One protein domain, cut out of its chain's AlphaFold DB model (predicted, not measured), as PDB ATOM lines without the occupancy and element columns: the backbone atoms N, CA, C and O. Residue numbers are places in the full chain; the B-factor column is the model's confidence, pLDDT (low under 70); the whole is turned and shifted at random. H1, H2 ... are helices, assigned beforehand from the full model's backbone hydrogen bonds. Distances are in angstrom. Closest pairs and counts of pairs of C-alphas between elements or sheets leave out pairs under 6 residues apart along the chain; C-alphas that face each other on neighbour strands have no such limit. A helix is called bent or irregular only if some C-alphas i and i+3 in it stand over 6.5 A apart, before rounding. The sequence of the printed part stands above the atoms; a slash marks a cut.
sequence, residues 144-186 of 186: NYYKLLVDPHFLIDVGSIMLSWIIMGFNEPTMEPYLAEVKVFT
ATOM      1  N   ASN A 144     131.385 105.176 225.211       73.00
ATOM      2  CA  ASN A 144     132.531 104.530 224.585       73.00
ATOM      3  C   ASN A 144     132.988 105.360 223.370       73.00
ATOM      4  O   ASN A 144     132.519 105.135 222.253       73.00
ATOM      5  N   TYR A 145     133.882 106.327 223.603       78.19
ATOM      6  CA  TYR A 145     134.386 107.270 222.591       78.19
ATOM      7  C   TYR A 145     135.048 106.594 221.382       78.19
ATOM      8  O   TYR A 145     135.068 107.165 220.297       78.19
ATOM      9  N   TYR A 146     135.519 105.349 221.514       81.19
ATOM     10  CA  TYR A 146     136.083 104.600 220.387       81.19
ATOM     11  C   TYR A 146     135.068 104.334 219.271       81.19
ATOM     12  O   TYR A 146     135.462 104.219 218.115       81.19
ATOM     13  N   LYS A 147     133.764 104.276 219.582       83.81
ATOM     14  CA  LYS A 147     132.725 104.142 218.550       83.81
ATOM     15  C   LYS A 147     132.601 105.394 217.682       83.81
ATOM     16  O   LYS A 147     132.247 105.267 216.518       83.81
ATOM     17  N   LEU A 148     132.922 106.568 218.229       83.56
ATOM     18  CA  LEU A 148     132.913 107.828 217.486       83.56
ATOM     19  C   LEU A 148     134.017 107.850 216.420       83.56
ATOM     20  O   LEU A 148     133.787 108.310 215.314       83.56
ATOM     21  N   LEU A 149     135.181 107.253 216.712       84.75
ATOM     22  CA  LEU A 149     136.301 107.151 215.763       84.75
ATOM     23  C   LEU A 149     136.012 106.256 214.547       84.75
ATOM     24  O   LEU A 149     136.808 106.221 213.615       84.75
ATOM     25  N   VAL A 150     134.908 105.508 214.562       89.00
ATOM     26  CA  VAL A 150     134.483 104.626 213.465       89.00
ATOM     27  C   VAL A 150     133.227 105.175 212.770       89.00
ATOM     28  O   VAL A 150     132.810 104.641 211.746       89.00
ATOM     29  N   ASP A 151     132.623 106.247 213.292       92.06
ATOM     30  CA  ASP A 151     131.461 106.883 212.674       92.06
ATOM     31  C   ASP A 151     131.883 107.594 211.373       92.06
ATOM     32  O   ASP A 151     132.720 108.502 211.414       92.06
ATOM     33  N   PRO A 152     131.335 107.205 210.205       90.62
ATOM     34  CA  PRO A 152     131.715 107.795 208.928       90.62
ATOM     35  C   PRO A 152     131.437 109.299 208.851       90.62
ATOM     36  O   PRO A 152     132.227 110.003 208.229       90.62
ATOM     37  N   HIS A 153     130.373 109.813 209.481       90.69
ATOM     38  CA  HIS A 153     130.106 111.256 209.466       90.69
ATOM     39  C   HIS A 153     131.184 112.018 210.241       90.69
ATOM     40  O   HIS A 153     131.759 112.972 209.724       90.69
ATOM     41  N   PHE A 154     131.540 111.522 211.427       89.56
ATOM     42  CA  PHE A 154     132.614 112.093 212.233       89.56
ATOM     43  C   PHE A 154     133.969 112.053 211.508       89.56
ATOM     44  O   PHE A 154     134.718 113.027 211.533       89.56
ATOM     45  N   LEU A 155     134.285 110.952 210.819       92.56
ATOM     46  CA  LEU A 155     135.528 110.825 210.052       92.56
ATOM     47  C   LEU A 155     135.596 111.791 208.864       92.56
ATOM     48  O   LEU A 155     136.673 112.317 208.577       92.56
ATOM     49  N   ILE A 156     134.470 112.041 208.188       94.12
ATOM     50  CA  ILE A 156     134.389 113.034 207.109       94.12
ATOM     51  C   ILE A 156     134.668 114.436 207.661       94.12
ATOM     52  O   ILE A 156     135.464 115.166 207.066       94.12
ATOM     53  N   ASP A 157     134.083 114.794 208.804       90.94
ATOM     54  CA  ASP A 157     134.296 116.100 209.434       90.94
ATOM     55  C   ASP A 157     135.759 116.283 209.863       90.94
ATOM     56  O   ASP A 157     136.391 117.283 209.517       90.94
ATOM     57  N   VAL A 158     136.342 115.283 210.536       90.62
ATOM     58  CA  VAL A 158     137.760 115.297 210.937       90.62
ATOM     59  C   VAL A 158     138.674 115.423 209.719       90.62
ATOM     60  O   VAL A 158     139.567 116.269 209.708       90.62
ATOM     61  N   GLY A 159     138.441 114.628 208.671       93.31
ATOM     62  CA  GLY A 159     139.226 114.688 207.438       93.31
ATOM     63  C   GLY A 159     139.132 116.050 206.745       93.31
ATOM     64  O   GLY A 159     140.144 116.578 206.284       93.31
ATOM     65  N   SER A 160     137.942 116.652 206.729       93.12
ATOM     66  CA  SER A 160     137.701 117.973 206.136       93.12
ATOM     67  C   SER A 160     138.425 119.084 206.901       93.12
ATOM     68  O   SER A 160     139.061 119.951 206.294       93.12
ATOM     69  N   ILE A 161     138.391 119.034 208.236       90.44
ATOM     70  CA  ILE A 161     139.114 119.978 209.098       90.44
ATOM     71  C   ILE A 161     140.623 119.824 208.891       90.44
ATOM     72  O   ILE A 161     141.309 120.815 208.644       90.44
ATOM     73  N   MET A 162     141.150 118.597 208.914       91.19
ATOM     74  CA  MET A 162     142.580 118.346 208.699       91.19
ATOM     75  C   MET A 162     143.060 118.858 207.342       91.19
ATOM     76  O   MET A 162     144.107 119.499 207.264       91.19
ATOM     77  N   LEU A 163     142.291 118.618 206.277       93.56
ATOM     78  CA  LEU A 163     142.633 119.110 204.946       93.56
ATOM     79  C   LEU A 163     142.672 120.643 204.903       93.56
ATOM     80  O   LEU A 163     143.575 121.208 204.290       93.56
ATOM     81  N   SER A 164     141.745 121.312 205.593       90.88
ATOM     82  CA  SER A 164     141.709 122.777 205.683       90.88
ATOM     83  C   SER A 164     142.979 123.335 206.337       90.88
ATOM     84  O   SER A 164     143.597 124.253 205.800       90.88
ATOM     85  N   TRP A 165     143.428 122.731 207.441       88.88
ATOM     86  CA  TRP A 165     144.676 123.113 208.114       88.88
ATOM     87  C   TRP A 165     145.920 122.838 207.270       88.88
ATOM     88  O   TRP A 165     146.825 123.668 207.235       88.88
ATOM     89  N   ILE A 166     145.958 121.713 206.550       90.31
ATOM     90  CA  ILE A 166     147.057 121.405 205.623       90.31
ATOM     91  C   ILE A 166     147.134 122.475 204.530       90.31
ATOM     92  O   ILE A 166     148.213 123.001 204.271       90.31
ATOM     93  N   ILE A 167     146.003 122.831 203.916       90.62
ATOM     94  CA  ILE A 167     145.954 123.864 202.873       90.62
ATOM     95  C   ILE A 167     146.458 125.205 203.416       90.62
ATOM     96  O   ILE A 167     147.285 125.840 202.765       90.62
ATOM     97  N   MET A 168     146.015 125.622 204.607       85.94
ATOM     98  CA  MET A 168     146.511 126.857 205.229       85.94
ATOM     99  C   MET A 168     148.021 126.802 205.491       85.94
ATOM    100  O   MET A 168     148.734 127.725 205.100       85.94
ATOM    101  N   GLY A 169     148.518 125.695 206.049       84.62
ATOM    102  CA  GLY A 169     149.941 125.505 206.338       84.62
ATOM    103  C   GLY A 169     150.839 125.512 205.097       84.62
ATOM    104  O   GLY A 169     152.010 125.863 205.200       84.62
ATOM    105  N   PHE A 170     150.310 125.166 203.919       86.44
ATOM    106  CA  PHE A 170     151.021 125.331 202.647       86.44
ATOM    107  C   PHE A 170     150.877 126.735 202.063       86.44
ATOM    108  O   PHE A 170     151.844 127.258 201.507       86.44
ATOM    109  N   ASN A 171     149.695 127.344 202.164       85.75
ATOM    110  CA  ASN A 171     149.429 128.654 201.574       85.75
ATOM    111  C   ASN A 171     150.322 129.741 202.169       85.75
ATOM    112  O   ASN A 171     150.919 130.497 201.409       85.75
ATOM    113  N   GLU A 172     150.459 129.806 203.492       80.06
ATOM    114  CA  GLU A 172     151.246 130.858 204.148       80.06
ATOM    115  C   GLU A 172     152.710 130.928 203.667       80.06
ATOM    116  O   GLU A 172     153.099 131.974 203.139       80.06
ATOM    117  N   PRO A 173     153.517 129.850 203.744       80.12
ATOM    118  CA  PRO A 173     154.907 129.888 203.288       80.12
ATOM    119  C   PRO A 173     155.034 129.970 201.762       80.12
ATOM    120  O   PRO A 173     156.013 130.510 201.253       80.12
ATOM    121  N   THR A 174     154.058 129.454 201.008       84.94
ATOM    122  CA  THR A 174     154.097 129.512 199.538       84.94
ATOM    123  C   THR A 174     153.808 130.919 199.027       84.94
ATOM    124  O   THR A 174     154.382 131.326 198.024       84.94
ATOM    125  N   MET A 175     152.936 131.681 199.696       78.25
ATOM    126  CA  MET A 175     152.548 133.031 199.276       78.25
ATOM    127  C   MET A 175     153.605 134.099 199.574       78.25
ATOM    128  O   MET A 175     153.651 135.107 198.866       78.25
ATOM    129  N   GLU A 176     154.452 133.898 200.584       79.94
ATOM    130  CA  GLU A 176     155.511 134.840 200.968       79.94
ATOM    131  C   GLU A 176     156.406 135.290 199.789       79.94
ATOM    132  O   GLU A 176     156.507 136.503 199.564       79.94
ATOM    133  N   PRO A 177     157.007 134.389 198.980       78.75
ATOM    134  CA  PRO A 177     157.854 134.796 197.857       78.75
ATOM    135  C   PRO A 177     157.096 135.590 196.783       78.75
ATOM    136  O   PRO A 177     157.608 136.596 196.294       78.75
ATOM    137  N   TYR A 178     155.853 135.217 196.461       82.12
ATOM    138  CA  TYR A 178     155.057 135.930 195.451       82.12
ATOM    139  C   TYR A 178     154.666 137.343 195.901       82.12
ATOM    140  O   TYR A 178     154.632 138.274 195.097       82.12
ATOM    141  N   LEU A 179     154.404 137.541 197.197       77.88
ATOM    142  CA  LEU A 179     154.134 138.868 197.760       77.88
ATOM    143  C   LEU A 179     155.383 139.762 197.765       77.88
ATOM    144  O   LEU A 179     155.261 140.985 197.643       77.88
ATOM    145  N   ALA A 180     156.575 139.176 197.887       75.06
ATOM    146  CA  ALA A 180     157.834 139.909 197.786       75.06
ATOM    147  C   ALA A 180     158.089 140.415 196.356       75.06
ATOM    148  O   ALA A 180     158.529 141.552 196.189       75.06
ATOM    149  N   GLU A 181     157.751 139.626 195.333       73.50
ATOM    150  CA  GLU A 181     157.896 140.021 193.926       73.50
ATOM    151  C   GLU A 181     156.990 141.201 193.548       73.50
ATOM    152  O   GLU A 181     157.435 142.123 192.867       73.50
ATOM    153  N   VAL A 182     155.747 141.246 194.041       70.81
ATOM    154  CA  VAL A 182     154.809 142.352 193.757       70.81
ATOM    155  C   VAL A 182     155.336 143.702 194.267       70.81
ATOM    156  O   VAL A 182     155.141 144.725 193.610       70.81
ATOM    157  N   LYS A 183     156.071 143.722 195.389       56.56
ATOM    158  CA  LYS A 183     156.708 144.946 195.915       56.56
ATOM    159  C   LYS A 183     157.840 145.484 195.032       56.56
ATOM    160  O   LYS A 183     158.194 146.643 195.187       56.56
ATOM    161  N   VAL A 184     158.406 144.685 194.123       53.03
ATOM    162  CA  VAL A 184     159.472 145.127 193.201       53.03
ATOM    163  C   VAL A 184     158.908 145.938 192.021       53.03
ATOM    164  O   VAL A 184     159.651 146.655 191.356       53.03
ATOM    165  N   PHE A 185     157.594 145.875 191.774       43.81
ATOM    166  CA  PHE A 185     156.923 146.554 190.657       43.81
ATOM    167  C   PHE A 185     156.154 147.831 191.047       43.81
ATOM    168  O   PHE A 185     155.413 148.359 190.215       43.81
ATOM    169  N   THR A 186     156.313 148.333 192.278       38.22
ATOM    170  CA  THR A 186     155.715 149.603 192.754       38.22
ATOM    171  C   THR A 186     156.796 150.532 193.281       38.22
ATOM    172  O   THR A 186     156.694 151.751 193.021       38.22
TER     173      THR A 186
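Overview. This is residues 144 to 186 of the 186 residues of the protein "uncharacterized protein LOC115321323" of Ixodes scapularis (UniProt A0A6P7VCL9). One long bent helix, H2, makes nearly the whole length of a thin rod, and the short helix H1 makes a corner with it at the end where the printed part begins. The printed part has 43 residues with two named helices, H1 then H2, and no named strand: all helix. It is extended, with a radius of gyration of the C-alphas of 18.3 A and spans of 59 by 13 by 9 A.

Along the chain. H1, residues 145 to 150, begins at C-alpha 145 (134.386, 107.270, 222.591) and is 9.5 A long. By its hydrogen bonds H2, residues 152 to 185, was assigned as one helix, but it is bent: C-alphas 174 and 177 are 6.7 A apart. Its arm H2a, residues 152 to 174, is 32.6 A long; its arm H2b, residues 177 to 185, is 13.8 A long and ends at C-alpha 185 (156.923, 146.554, 190.657).

Arrangement. H1 and H2a are close but not clearly touching; their closest C-alphas, of Leu 148 and Phe 154, are 6.8 A apart. Their lines are about perpendicular, at 78 degrees. H2a and H2b stand at a steep tilt of 39 degrees. H1 and H2b are apart. O i to N i+4 pairs within hydrogen-bond range number 0 of 2 in H1, 18 of 19 in H2a and 2 of 5 in H2b; O i to N i+3 pairs within range number 3 of 3 in H1 and 5 of 6 in H2b.

Size, cuts and confidence. The C-alphas of Asn 144 and Thr 186, the two farthest apart, are 59.9 A apart. The printed part has no cut, and the link from H1 to H2 is tight. Residues 183 to 186 have pLDDT under 70; the mean of the printed part is 81.9.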